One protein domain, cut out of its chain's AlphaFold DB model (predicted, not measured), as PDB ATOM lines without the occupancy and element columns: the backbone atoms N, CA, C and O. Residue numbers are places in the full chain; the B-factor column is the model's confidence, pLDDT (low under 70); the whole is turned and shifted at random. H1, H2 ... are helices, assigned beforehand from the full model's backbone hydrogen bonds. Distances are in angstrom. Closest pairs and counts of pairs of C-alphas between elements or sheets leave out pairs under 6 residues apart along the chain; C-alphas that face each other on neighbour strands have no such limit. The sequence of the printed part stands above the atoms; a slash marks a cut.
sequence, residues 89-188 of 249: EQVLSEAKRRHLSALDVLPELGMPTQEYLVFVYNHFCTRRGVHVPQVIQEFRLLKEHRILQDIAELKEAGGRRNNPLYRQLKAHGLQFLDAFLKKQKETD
ATOM      1  N   GLU A  89     215.354 233.766 194.368       87.81
ATOM      2  CA  GLU A  89     215.759 232.358 194.421       87.81
ATOM      3  C   GLU A  89     214.783 231.490 195.218       87.81
ATOM      4  O   GLU A  89     214.442 230.371 194.809       87.81
ATOM      5  N   GLN A  90     214.321 232.009 196.355       86.62
ATOM      6  CA  GLN A  90     213.347 231.344 197.208       86.62
ATOM      7  C   GLN A  90     211.965 231.379 196.564       86.62
ATOM      8  O   GLN A  90     211.289 230.351 196.559       86.62
ATOM      9  N   VAL A  91     211.588 232.500 195.936       87.31
ATOM     10  CA  VAL A  91     210.340 232.618 195.168       87.31
ATOM     11  C   VAL A  91     210.279 231.544 194.081       87.31
ATOM     12  O   VAL A  91     209.312 230.788 194.017       87.31
ATOM     13  N   LEU A  92     211.330 231.395 193.268       88.75
ATOM     14  CA  LEU A  92     211.380 230.389 192.202       88.75
ATOM     15  C   LEU A  92     211.378 228.950 192.732       88.75
ATOM     16  O   LEU A  92     210.706 228.081 192.166       88.75
ATOM     17  N   SER A  93     212.112 228.690 193.815       87.50
ATOM     18  CA  SER A  93     212.173 227.363 194.440       87.50
ATOM     19  C   SER A  93     210.816 226.953 195.015       87.50
ATOM     20  O   SER A  93     210.335 225.844 194.759       87.50
ATOM     21  N   GLU A  94     210.166 227.867 195.733       87.25
ATOM     22  CA  GLU A  94     208.844 227.656 196.314       87.25
ATOM     23  C   GLU A  94     207.783 227.496 195.232       87.25
ATOM     24  O   GLU A  94     206.948 226.592 195.288       87.25
ATOM     25  N   ALA A  95     207.850 228.333 194.200       87.19
ATOM     26  CA  ALA A  95     206.930 228.282 193.084       87.19
ATOM     27  C   ALA A  95     207.005 226.946 192.339       87.19
ATOM     28  O   ALA A  95     205.967 226.369 192.010       87.19
ATOM     29  N   LYS A  96     208.214 226.406 192.135       86.88
ATOM     30  CA  LYS A  96     208.399 225.069 191.555       86.88
ATOM     31  C   LYS A  96     207.839 223.975 192.464       86.88
ATOM     32  O   LYS A  96     207.177 223.072 191.962       86.88
ATOM     33  N   ARG A  97     208.055 224.070 193.783       86.62
ATOM     34  CA  ARG A  97     207.543 223.110 194.778       86.62
ATOM     35  C   ARG A  97     206.015 223.090 194.846       86.62
ATOM     36  O   ARG A  97     205.424 222.023 194.962       86.62
ATOM     37  N   ARG A  98     205.381 224.261 194.783       85.88
ATOM     38  CA  ARG A  98     203.921 224.427 194.878       85.88
ATOM     39  C   ARG A  98     203.209 224.399 193.524       85.88
ATOM     40  O   ARG A  98     201.998 224.591 193.491       85.88
ATOM     41  N   HIS A  99     203.939 224.181 192.429       84.50
ATOM     42  CA  HIS A  99     203.412 224.205 191.062       84.50
ATOM     43  C   HIS A  99     202.633 225.491 190.736       84.50
ATOM     44  O   HIS A  99     201.543 225.446 190.164       84.50
ATOM     45  N   LEU A 100     203.182 226.644 191.129       86.06
ATOM     46  CA  LEU A 100     202.559 227.937 190.856       86.06
ATOM     47  C   LEU A 100     202.617 228.281 189.362       86.06
ATOM     48  O   LEU A 100     203.450 227.788 188.604       86.06
ATOM     49  N   SER A 101     201.693 229.137 188.938       85.69
ATOM     50  CA  SER A 101     201.616 229.615 187.560       85.69
ATOM     51  C   SER A 101     202.668 230.690 187.288       85.69
ATOM     52  O   SER A 101     202.893 231.565 188.124       85.69
ATOM     53  N   ALA A 102     203.221 230.716 186.071       87.38
ATOM     54  CA  ALA A 102     204.080 231.811 185.604       87.38
ATOM     55  C   ALA A 102     203.399 233.187 185.737       87.38
ATOM     56  O   ALA A 102     204.054 234.175 186.044       87.38
ATOM     57  N   LEU A 103     202.074 233.234 185.545       84.69
ATOM     58  CA  LEU A 103     201.264 234.458 185.649       84.69
ATOM     59  C   LEU A 103     201.120 234.974 187.084       84.69
ATOM     60  O   LEU A 103     200.676 236.098 187.286       84.69
ATOM     61  N   ASP A 104     201.429 234.139 188.073       84.88
ATOM     62  CA  ASP A 104     201.487 234.564 189.466       84.88
ATOM     63  C   ASP A 104     202.923 234.904 189.862       84.88
ATOM     64  O   ASP A 104     203.138 235.858 190.585       84.88
ATOM     65  N   VAL A 105     203.911 234.167 189.353       88.38
ATOM     66  CA  VAL A 105     205.299 234.251 189.830       88.38
ATOM     67  C   VAL A 105     206.118 235.325 189.119       88.38
ATOM     68  O   VAL A 105     206.940 235.974 189.754       88.38
ATOM     69  N   LEU A 106     205.931 235.527 187.811       89.25
ATOM     70  CA  LEU A 106     206.704 236.532 187.071       89.25
ATOM     71  C   LEU A 106     206.429 237.961 187.570       89.25
ATOM     72  O   LEU A 106     207.409 238.660 187.826       89.25
ATOM     73  N   PRO A 107     205.166 238.381 187.802       87.62
ATOM     74  CA  PRO A 107     204.885 239.711 188.344       87.62
ATOM     75  C   PRO A 107     205.510 239.952 189.722       87.62
ATOM     76  O   PRO A 107     205.992 241.046 189.989       87.62
ATOM     77  N   GLU A 108     205.555 238.923 190.572       84.88
ATOM     78  CA  GLU A 108     206.183 238.975 191.904       84.88
ATOM     79  C   GLU A 108     207.702 239.183 191.812       84.88
ATOM     80  O   GLU A 108     208.297 239.856 192.644       84.88
ATOM     81  N   LEU A 109     208.331 238.662 190.753       86.38
ATOM     82  CA  LEU A 109     209.743 238.896 190.435       86.38
ATOM     83  C   LEU A 109     209.981 240.238 189.714       86.38
ATOM     84  O   LEU A 109     211.097 240.511 189.266       86.38
ATOM     85  N   GLY A 110     208.938 241.056 189.533       84.56
ATOM     86  CA  GLY A 110     208.996 242.289 188.746       84.56
ATOM     87  C   GLY A 110     209.249 242.050 187.254       84.56
ATOM     88  O   GLY A 110     209.766 242.929 186.567       84.56
ATOM     89  N   MET A 111     208.933 240.852 186.755       86.12
ATOM     90  CA  MET A 111     209.115 240.463 185.360       86.12
ATOM     91  C   MET A 111     207.771 240.492 184.618       86.12
ATOM     92  O   MET A 111     206.758 240.043 185.163       86.12
ATOM     93  N   PRO A 112     207.733 240.952 183.354       85.38
ATOM     94  CA  PRO A 112     206.503 240.935 182.578       85.38
ATOM     95  C   PRO A 112     206.102 239.500 182.206       85.38
ATOM     96  O   PRO A 112     206.933 238.599 182.070       85.38
ATOM     97  N   THR A 113     204.812 239.277 181.971       85.06
ATOM     98  CA  THR A 113     204.238 237.967 181.610       85.06
ATOM     99  C   THR A 113     204.321 237.672 180.108       85.06
ATOM    100  O   THR A 113     203.439 237.045 179.524       85.06
ATOM    101  N   GLN A 114     205.411 238.089 179.461       85.31
ATOM    102  CA  GLN A 114     205.622 237.851 178.035       85.31
ATOM    103  C   GLN A 114     205.926 236.381 177.721       85.31
ATOM    104  O   GLN A 114     206.494 235.643 178.529       85.31
ATOM    105  N   GLU A 115     205.592 235.960 176.500       86.62
ATOM    106  CA  GLU A 115     205.619 234.557 176.076       86.62
ATOM    107  C   GLU A 115     206.979 233.872 176.286       86.62
ATOM    108  O   GLU A 115     207.026 232.717 176.718       86.62
ATOM    109  N   TYR A 116     208.087 234.576 176.030       90.75
ATOM    110  CA  TYR A 116     209.429 234.033 176.249       90.75
ATOM    111  C   TYR A 116     209.709 233.767 177.735       90.75
ATOM    112  O   TYR A 116     210.161 232.681 178.090       90.75
ATOM    113  N   LEU A 117     209.379 234.708 178.622       91.25
ATOM    114  CA  LEU A 117     209.569 234.561 180.071       91.25
ATOM    115  C   LEU A 117     208.678 233.458 180.646       91.25
ATOM    116  O   LEU A 117     209.139 232.617 181.421       91.25
ATOM    117  N   VAL A 118     207.422 233.401 180.193       91.12
ATOM    118  CA  VAL A 118     206.490 232.317 180.526       91.12
ATOM    119  C   VAL A 118     207.045 230.970 180.056       91.12
ATOM    120  O   VAL A 118     206.958 229.977 180.783       91.12
ATOM    121  N   PHE A 119     207.657 230.911 178.870       92.19
ATOM    122  CA  PHE A 119     208.334 229.709 178.396       92.19
ATOM    123  C   PHE A 119     209.506 229.315 179.298       92.19
ATOM    124  O   PHE A 119     209.553 228.158 179.713       92.19
ATOM    125  N   VAL A 120     210.419 230.239 179.615       92.06
ATOM    126  CA  VAL A 120     211.595 229.970 180.459       92.06
ATOM    127  C   VAL A 120     211.164 229.435 181.825       92.06
ATOM    128  O   VAL A 120     211.646 228.384 182.251       92.06
ATOM    129  N   TYR A 121     210.188 230.088 182.465       92.44
ATOM    130  CA  TYR A 121     209.630 229.643 183.742       92.44
ATOM    131  C   TYR A 121     209.039 228.227 183.648       92.44
ATOM    132  O   TYR A 121     209.414 227.329 184.403       92.44
ATOM    133  N   ASN A 122     208.163 227.981 182.672       90.25
ATOM    134  CA  ASN A 122     207.528 226.673 182.509       90.25
ATOM    135  C   ASN A 122     208.549 225.573 182.174       90.25
ATOM    136  O   ASN A 122     208.422 224.430 182.625       90.25
ATOM    137  N   HIS A 123     209.580 225.910 181.396       89.75
ATOM    138  CA  HIS A 123     210.678 225.009 181.071       89.75
ATOM    139  C   HIS A 123     211.466 224.622 182.325       89.75
ATOM    140  O   HIS A 123     211.752 223.439 182.525       89.75
ATOM    141  N   PHE A 124     211.739 225.590 183.201       90.19
ATOM    142  CA  PHE A 124     212.360 225.370 184.503       90.19
ATOM    143  C   PHE A 124     211.525 224.478 185.427       90.19
ATOM    144  O   PHE A 124     212.066 223.561 186.049       90.19
ATOM    145  N   CYS A 125     210.215 224.708 185.508       86.38
ATOM    146  CA  CYS A 125     209.331 223.906 186.355       86.38
ATOM    147  C   CYS A 125     209.232 222.454 185.872       86.38
ATOM    148  O   CYS A 125     209.198 221.537 186.690       86.38
ATOM    149  N   THR A 126     209.232 222.239 184.554       84.75
ATOM    150  CA  THR A 126     208.982 220.918 183.958       84.75
ATOM    151  C   THR A 126     210.252 220.074 183.813       84.75
ATOM    152  O   THR A 126     210.201 218.850 183.935       84.75
ATOM    153  N   ARG A 127     211.416 220.685 183.547       84.31
ATOM    154  CA  ARG A 127     212.668 219.941 183.326       84.31
ATOM    155  C   ARG A 127     213.477 219.756 184.611       84.31
ATOM    156  O   ARG A 127     213.706 220.690 185.376       84.31
ATOM    157  N   ARG A 128     213.984 218.533 184.810       75.62
ATOM    158  CA  ARG A 128     214.785 218.154 185.989       75.62
ATOM    159  C   ARG A 128     216.212 218.726 186.002       75.62
ATOM    160  O   ARG A 128     216.796 218.792 187.072       75.62
ATOM    161  N   GLY A 129     216.746 219.159 184.858       81.31
ATOM    162  CA  GLY A 129     218.123 219.668 184.730       81.31
ATOM    163  C   GLY A 129     218.268 221.191 184.670       81.31
ATOM    164  O   GLY A 129     219.350 221.671 184.355       81.31
ATOM    165  N   VAL A 130     217.191 221.948 184.898       86.38
ATOM    166  CA  VAL A 130     217.236 223.418 184.902       86.38
ATOM    167  C   VAL A 130     217.230 223.905 186.344       86.38
ATOM    168  O   VAL A 130     216.308 223.592 187.108       86.38
ATOM    169  N   HIS A 131     218.257 224.667 186.706       88.25
ATOM    170  CA  HIS A 131     218.481 225.150 188.064       88.25
ATOM    171  C   HIS A 131     218.128 226.633 188.205       88.25
ATOM    172  O   HIS A 131     218.228 227.405 187.253       88.25
ATOM    173  N   VAL A 132     217.753 227.032 189.424       88.12
ATOM    174  CA  VAL A 132     217.348 228.407 189.765       88.12
ATOM    175  C   VAL A 132     218.353 229.469 189.284       88.12
ATOM    176  O   VAL A 132     217.910 230.422 188.645       88.12
ATOM    177  N   PRO A 133     219.685 229.307 189.451       89.38
ATOM    178  CA  PRO A 133     220.641 230.318 189.000       89.38
ATOM    179  C   PRO A 133     220.616 230.566 187.487       89.38
ATOM    180  O   PRO A 133     220.814 231.694 187.049       89.38
ATOM    181  N   GLN A 134     220.335 229.537 186.680       89.38
ATOM    182  CA  GLN A 134     220.257 229.673 185.219       89.38
ATOM    183  C   GLN A 134     219.050 230.520 184.812       89.38
ATOM    184  O   GLN A 134     219.153 231.370 183.935       89.38
ATOM    185  N   VAL A 135     217.917 230.308 185.481       90.56
ATOM    186  CA  VAL A 135     216.681 231.063 185.244       90.56
ATOM    187  C   VAL A 135     216.850 232.516 185.662       90.56
ATOM    188  O   VAL A 135     216.494 233.411 184.905       90.56
ATOM    189  N   ILE A 136     217.442 232.757 186.834       89.38
ATOM    190  CA  ILE A 136     217.710 234.113 187.322       89.38
ATOM    191  C   ILE A 136     218.669 234.844 186.390       89.38
ATOM    192  O   ILE A 136     218.437 236.009 186.075       89.38
ATOM    193  N   GLN A 137     219.727 234.177 185.926       89.62
ATOM    194  CA  GLN A 137     220.656 234.778 184.978       89.62
ATOM    195  C   GLN A 137     219.949 235.149 183.672       89.62
ATOM    196  O   GLN A 137     220.128 236.264 183.188       89.62
ATOM    197  N   GLU A 138     219.108 234.261 183.137       90.50
ATOM    198  CA  GLU A 138     218.308 234.567 181.951       90.50
ATOM    199  C   GLU A 138     217.377 235.765 182.207       90.50
ATOM    200  O   GLU A 138     217.346 236.702 181.416       90.50
ATOM    201  N   PHE A 139     216.666 235.794 183.336       89.81
ATOM    202  CA  PHE A 139     215.771 236.900 183.687       89.81
ATOM    203  C   PHE A 139     216.508 238.228 183.845       89.81
ATOM    204  O   PHE A 139     215.992 239.257 183.419       89.81
ATOM    205  N   ARG A 140     217.729 238.220 184.391       87.69
ATOM    206  CA  ARG A 140     218.571 239.420 184.490       87.69
ATOM    207  C   ARG A 140     218.925 239.984 183.121       87.69
ATOM    208  O   ARG A 140     218.841 241.195 182.952       87.69
ATOM    209  N   LEU A 141     219.268 239.127 182.160       86.69
ATOM    210  CA  LEU A 141     219.548 239.551 180.784       86.69
ATOM    211  C   LEU A 141     218.307 240.185 180.144       86.69
ATOM    212  O   LEU A 141     218.406 241.188 179.453       86.69
ATOM    213  N   LEU A 142     217.120 239.650 180.430       84.69
ATOM    214  CA  LEU A 142     215.854 240.094 179.838       84.69
ATOM    215  C   LEU A 142     215.243 241.346 180.486       84.69
ATOM    216  O   LEU A 142     214.184 241.790 180.044       84.69
ATOM    217  N   LYS A 143     215.873 241.928 181.518       77.31
ATOM    218  CA  LYS A 143     215.410 243.207 182.089       77.31
ATOM    219  C   LYS A 143     215.512 244.353 181.077       77.31
ATOM    220  O   LYS A 143     214.750 245.317 181.155       77.31
ATOM    221  N   GLU A 144     216.400 244.235 180.092       75.06
ATOM    222  CA  GLU A 144     216.481 245.157 178.964       75.06
ATOM    223  C   GLU A 144     215.302 244.928 177.999       75.06
ATOM    224  O   GLU A 144     215.262 243.939 177.267       75.06
ATOM    225  N   HIS A 145     214.347 245.868 177.967       66.69
ATOM    226  CA  HIS A 145     213.119 245.775 177.154       66.69
ATOM    227  C   HIS A 145     213.371 245.479 175.668       66.69
ATOM    228  O   HIS A 145     212.551 244.832 175.017       66.69
ATOM    229  N   ARG A 146     214.518 245.912 175.137       81.81
ATOM    230  CA  ARG A 146     214.894 245.699 173.738       81.81
ATOM    231  C   ARG A 146     215.081 244.220 173.395       81.81
ATOM    232  O   ARG A 146     214.622 243.784 172.350       81.81
ATOM    233  N   ILE A 147     215.664 243.428 174.297       84.81
ATOM    234  CA  ILE A 147     215.934 242.002 174.043       84.81
ATOM    235  C   ILE A 147     214.625 241.223 173.896       84.81
ATOM    236  O   ILE A 147     214.499 240.349 173.043       84.81
ATOM    237  N   LEU A 148     213.626 241.554 174.713       85.12
ATOM    238  CA  LEU A 148     212.309 240.934 174.640       85.12
ATOM    239  C   LEU A 148     211.572 241.273 173.335       85.12
ATOM    240  O   LEU A 148     210.960 240.385 172.736       85.12
ATOM    241  N   GLN A 149     211.674 242.523 172.871       85.81
ATOM    242  CA  GLN A 149     211.145 242.941 171.568       85.81
ATOM    243  C   GLN A 149     211.846 242.202 170.423       85.81
ATOM    244  O   GLN A 149     211.176 241.582 169.601       85.81
ATOM    245  N   ASP A 150     213.178 242.150 170.439       88.19
ATOM    246  CA  ASP A 150     213.979 241.446 169.433       88.19
ATOM    247  C   ASP A 150     213.625 239.941 169.362       88.19
ATOM    248  O   ASP A 150     213.612 239.339 168.285       88.19
ATOM    249  N   ILE A 151     213.308 239.303 170.500       88.44
ATOM    250  CA  ILE A 151     212.843 237.903 170.541       88.44
ATOM    251  C   ILE A 151     211.468 237.755 169.876       88.44
ATOM    252  O   ILE A 151     211.247 236.777 169.152       88.44
ATOM    253  N   ALA A 152     210.550 238.694 170.117       86.56
ATOM    254  CA  ALA A 152     209.233 238.695 169.486       86.56
ATOM    255  C   ALA A 152     209.354 238.875 167.963       86.56
ATOM    256  O   ALA A 152     208.813 238.064 167.210       86.56
ATOM    257  N   GLU A 153     210.162 239.835 167.509       86.94
ATOM    258  CA  GLU A 153     210.449 240.055 166.086       86.94
ATOM    259  C   GLU A 153     211.097 238.825 165.434       86.94
ATOM    260  O   GLU A 153     210.713 238.395 164.342       86.94
ATOM    261  N   LEU A 154     212.053 238.185 166.117       88.31
ATOM    262  CA  LEU A 154     212.682 236.963 165.619       88.31
ATOM    263  C   LEU A 154     211.669 235.822 165.460       88.31
ATOM    264  O   LEU A 154     211.775 235.031 164.511       88.31
ATOM    265  N   LYS A 155     210.711 235.708 166.385       85.19
ATOM    266  CA  LYS A 155     209.630 234.724 166.296       85.19
ATOM    267  C   LYS A 155     208.758 234.998 165.071       85.19
ATOM    268  O   LYS A 155     208.523 234.065 164.304       85.19
ATOM    269  N   GLU A 156     208.328 236.241 164.861       83.75
ATOM    270  CA  GLU A 156     207.523 236.630 163.693       83.75
ATOM    271  C   GLU A 156     208.264 236.382 162.371       83.75
ATOM    272  O   GLU A 156     207.683 235.887 161.407       83.75
ATOM    273  N   ALA A 157     209.585 236.579 162.354       82.19
ATOM    274  CA  ALA A 157     210.455 236.236 161.226       82.19
ATOM    275  C   ALA A 157     210.703 234.715 161.046       82.19
ATOM    276  O   ALA A 157     211.540 234.299 160.232       82.19
ATOM    277  N   GLY A 158     210.019 233.858 161.810       78.94
ATOM    278  CA  GLY A 158     210.067 232.398 161.693       78.94
ATOM    279  C   GLY A 158     211.251 231.722 162.394       78.94
ATOM    280  O   GLY A 158     211.558 230.560 162.106       78.94
ATOM    281  N   GLY A 159     211.957 232.419 163.292       78.75
ATOM    282  CA  GLY A 159     212.954 231.801 164.175       78.75
ATOM    283  C   GLY A 159     214.118 231.124 163.441       78.75
ATOM    284  O   GLY A 159     214.554 230.025 163.809       78.75
ATOM    285  N   ARG A 160     214.584 231.718 162.336       79.94
ATOM    286  CA  ARG A 160     215.667 231.158 161.514       79.94
ATOM    287  C   ARG A 160     217.029 231.471 162.133       79.94
ATOM    288  O   ARG A 160     217.346 232.628 162.373       79.94
ATOM    289  N   ARG A 161     217.889 230.455 162.278       79.81
ATOM    290  CA  ARG A 161     219.264 230.617 162.803       79.81
ATOM    291  C   ARG A 161     220.162 231.513 161.943       79.81
ATOM    292  O   ARG A 161     221.137 232.070 162.434       79.81
ATOM    293  N   ASN A 162     219.829 231.658 160.661       79.81
ATOM    294  CA  ASN A 162     220.552 232.538 159.745       79.81
ATOM    295  C   ASN A 162     220.144 234.013 159.882       79.81
ATOM    296  O   ASN A 162     220.781 234.859 159.261       79.81
ATOM    297  N   ASN A 163     219.116 234.328 160.678       85.69
ATOM    298  CA  ASN A 163     218.698 235.701 160.926       85.69
ATOM    299  C   ASN A 163     219.784 236.436 161.746       85.69
ATOM    300  O   ASN A 163     220.248 235.887 162.752       85.69
ATOM    301  N   PRO A 164     220.211 237.652 161.351       85.75
ATOM    302  CA  PRO A 164     221.152 238.450 162.139       85.75
ATOM    303  C   PRO A 164     220.679 238.679 163.584       85.75
ATOM    304  O   PRO A 164     221.502 238.562 164.493       85.75
ATOM    305  N   LEU A 165     219.371 238.875 163.810       86.25
ATOM    306  CA  LEU A 165     218.782 239.025 165.149       86.25
ATOM    307  C   LEU A 165     219.027 237.791 166.023       86.25
ATOM    308  O   LEU A 165     219.373 237.912 167.191       86.25
ATOM    309  N   TYR A 166     218.938 236.585 165.453       88.88
ATOM    310  CA  TYR A 166     219.232 235.356 166.196       88.88
ATOM    311  C   TYR A 166     220.683 235.323 166.690       88.88
ATOM    312  O   TYR A 166     220.941 234.910 167.820       88.88
ATOM    313  N   ARG A 167     221.640 235.767 165.865       87.69
ATOM    314  CA  ARG A 167     223.059 235.798 166.255       87.69
ATOM    315  C   ARG A 167     223.318 236.842 167.335       87.69
ATOM    316  O   ARG A 167     224.064 236.554 168.264       87.69
ATOM    317  N   GLN A 168     222.681 238.007 167.228       87.75
ATOM    318  CA  GLN A 168     222.748 239.065 168.239       87.75
ATOM    319  C   GLN A 168     222.182 238.574 169.575       87.75
ATOM    320  O   GLN A 168     222.895 238.555 170.573       87.75
ATOM    321  N   LEU A 169     220.958 238.044 169.575       87.88
ATOM    322  CA  LEU A 169     220.310 237.470 170.759       87.88
ATOM    323  C   LEU A 169     221.114 236.321 171.380       87.88
ATOM    324  O   LEU A 169     221.177 236.186 172.601       87.88
ATOM    325  N   LYS A 170     221.782 235.502 170.560       88.81
ATOM    326  CA  LYS A 170     222.703 234.479 171.066       88.81
ATOM    327  C   LYS A 170     223.979 235.046 171.670       88.81
ATOM    328  O   LYS A 170     224.455 234.481 172.652       88.81
ATOM    329  N   ALA A 171     224.512 236.138 171.131       86.94
ATOM    330  CA  ALA A 171     225.675 236.814 171.699       86.94
ATOM    331  C   ALA A 171     225.381 237.399 173.093       86.94
ATOM    332  O   ALA A 171     226.276 237.424 173.930       86.94
ATOM    333  N   HIS A 172     224.123 237.756 173.380       85.88
ATOM    334  CA  HIS A 172     223.674 238.144 174.726       85.88
ATOM    335  C   HIS A 172     223.647 236.984 175.739       85.88
ATOM    336  O   HIS A 172     223.401 237.211 176.920       85.88
ATOM    337  N   GLY A 173     223.912 235.744 175.314       86.12
ATOM    338  CA  GLY A 173     224.028 234.598 176.216       86.12
ATOM    339  C   GLY A 173     222.702 233.931 176.586       86.12
ATOM    340  O   GLY A 173     222.674 233.167 177.549       86.12
ATOM    341  N   LEU A 174     221.626 234.168 175.823       89.00
ATOM    342  CA  LEU A 174     220.311 233.555 176.054       89.00
ATOM    343  C   LEU A 174     220.361 232.027 175.883       89.00
ATOM    344  O   LEU A 174     220.483 231.480 174.772       89.00
ATOM    345  N   GLN A 175     220.260 231.321 177.006       89.25
ATOM    346  CA  GLN A 175     220.452 229.874 177.088       89.25
ATOM    347  C   GLN A 175     219.219 229.124 176.584       89.25
ATOM    348  O   GLN A 175     219.340 228.071 175.954       89.25
ATOM    349  N   PHE A 176     218.029 229.690 176.796       91.25
ATOM    350  CA  PHE A 176     216.760 229.032 176.484       91.25
ATOM    351  C   PHE A 176     216.221 229.354 175.083       91.25
ATOM    352  O   PHE A 176     215.249 228.729 174.650       91.25
ATOM    353  N   LEU A 177     216.878 230.247 174.332       90.19
ATOM    354  CA  LEU A 177     216.407 230.726 173.027       90.19
ATOM    355  C   LEU A 177     216.197 229.597 172.008       90.19
ATOM    356  O   LEU A 177     215.168 229.541 171.340       90.19
ATOM    357  N   ASP A 178     217.136 228.652 171.909       89.56
ATOM    358  CA  ASP A 178     217.005 227.510 170.992       89.56
ATOM    359  C   ASP A 178     215.807 226.627 171.344       89.56
ATOM    360  O   ASP A 178     215.062 226.188 170.465       89.56
ATOM    361  N   ALA A 179     215.624 226.358 172.639       89.56
ATOM    362  CA  ALA A 179     214.529 225.533 173.126       89.56
ATOM    363  C   ALA A 179     213.179 226.223 172.889       89.56
ATOM    364  O   ALA A 179     212.213 225.553 172.519       89.56
ATOM    365  N   PHE A 180     213.128 227.548 173.047       89.81
ATOM    366  CA  PHE A 180     211.958 228.359 172.736       89.81
ATOM    367  C   PHE A 180     211.603 228.267 171.253       89.81
ATOM    368  O   PHE A 180     210.499 227.846 170.918       89.81
ATOM    369  N   LEU A 181     212.548 228.569 170.357       87.75
ATOM    370  CA  LEU A 181     212.311 228.541 168.911       87.75
ATOM    371  C   LEU A 181     211.946 227.141 168.405       87.75
ATOM    372  O   LEU A 181     211.122 227.010 167.502       87.75
ATOM    373  N   LYS A 182     212.527 226.087 168.992       86.75
ATOM    374  CA  LYS A 182     212.141 224.706 168.684       86.75
ATOM    375  C   LYS A 182     210.690 224.439 169.082       86.75
ATOM    376  O   LYS A 182     209.931 223.949 168.253       86.75
ATOM    377  N   LYS A 183     210.297 224.811 170.307       83.62
ATOM    378  CA  LYS A 183     208.915 224.646 170.768       83.62
ATOM    379  C   LYS A 183     207.945 225.412 169.872       83.62
ATOM    380  O   LYS A 183     206.949 224.841 169.462       83.62
ATOM    381  N   GLN A 184     208.261 226.650 169.488       79.75
ATOM    382  CA  GLN A 184     207.412 227.436 168.583       79.75
ATOM    383  C   GLN A 184     207.152 226.715 167.252       79.75
ATOM    384  O   GLN A 184     206.012 226.689 166.804       79.75
ATOM    385  N   LYS A 185     208.164 226.049 166.678       73.44
ATOM    386  CA  LYS A 185     208.004 225.234 165.459       73.44
ATOM    387  C   LYS A 185     207.162 223.973 165.670       73.44
ATOM    388  O   LYS A 185     206.474 223.550 164.756       73.44
ATOM    389  N   GLU A 186     207.203 223.368 166.856       69.31
ATOM    390  CA  GLU A 186     206.353 222.215 167.205       69.31
ATOM    391  C   GLU A 186     204.885 222.630 167.445       69.31
ATOM    392  O   GLU A 186     203.964 221.857 167.184       69.31
ATOM    393  N   THR A 187     204.658 223.872 167.891       58.72
ATOM    394  CA  THR A 187     203.325 224.497 168.049       58.72
ATOM    395  C   THR A 187     202.774 225.131 166.763       58.72
ATOM    396  O   THR A 187     201.918 226.013 166.839       58.72
ATOM    397  N   ASP A 188     203.238 224.680 165.590       55.50
ATOM    398  CA  ASP A 188     202.773 225.120 164.266       55.50
ATOM    399  C   ASP A 188     201.227 225.216 164.218       55.50
ATOM    400  O   ASP A 188     200.536 224.377 164.812       55.50
TER     401      ASP A 188
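This is residues 89 to 188 of the 249 residues of an uncharacterized protein of Dinghuibacter silviterrae (UniProt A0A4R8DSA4). Two helices side by side, H3 and H4, make a helical hairpin in the middle of the domain, with H1 and H2 packed on one side of it and a looser group of H5, H6 and H7 on the other, where H7 crosses the first half of H3. The longest axis runs from H1 at one end, past H3 and H4, to H6 at the other. The printed part has 100 residues with seven named helices, H1 to H7 in chain order, and no named strand; its class is all helix. It is compact, with a radius of gyration of the C-alphas of 13.3 A and spans of 39 by 27 by 21 A.

H3, residues 115 to 126, is the hub, touching three other helices. It forms a hairpin with H4, residues 132 to 141, at a shallow tilt of 8 degrees, opposite ways; their closest C-alphas, those of Val 120 and Val 135, are 7.1 A apart. H2, residues 102 to 108, touches residues 117 to 122 of H3 alone and is about perpendicular to it, at 74 degrees; the closest C-alphas, of Ala 102 and Val 118, are 5.6 A apart. H1, residues 89 to 97, touches H4 at a steep tilt of 58 degrees, with the C-alphas of Glu 89 and Val 132 closest at 6.3 A. H1 and H2 form a hairpin at a shallow tilt of 24 degrees, but only just touch, with 3 pairs of C-alphas within 8 A, closest at Ala 95 and Val 105, 7.0 A. H7, residues 177 to 186, only just touches residues 116 to 120 of H3 alone, with 3 such pairs, closest at Phe 119 and Phe 180, 6.9 A; it is about perpendicular to H3, at 87 degrees. H5, residues 145 to 156, touches H6, residues 164 to 171, at a steep tilt of 49 degrees, with the C-alphas of Leu 154 and Leu 165 closest at 6.5 A. H5 and H7 are close but not clearly touching, and H4 and H6 are apart. Every O i to N i+4 pair is within hydrogen-bond range in H1, H3, H4, H5, H6 and H7; in H2 it is 1 of 3, beside 2 of 4 O i to N i+3 pairs.

H3 is 16.1 A long and H5 17.2 A, each with 12 residues. H4 measures 14.5 A, H7 14.4 A, H1 12.4 A, H6 10.7 A and H2 9.8 A. H1 begins at C-alpha 89 (215.759, 232.358, 194.421), H3 begins at C-alpha 115 (205.619, 234.557, 176.076), and H7 ends at C-alpha 186 (206.353, 222.215, 167.205).

The two C-alphas farthest apart, those of Arg 98 and Asn 162, are 39.7 A apart. The printed part has no cut and no long link. Its mean pLDDT is 85.4; residue 145 and residues 186 to 188 are under 70.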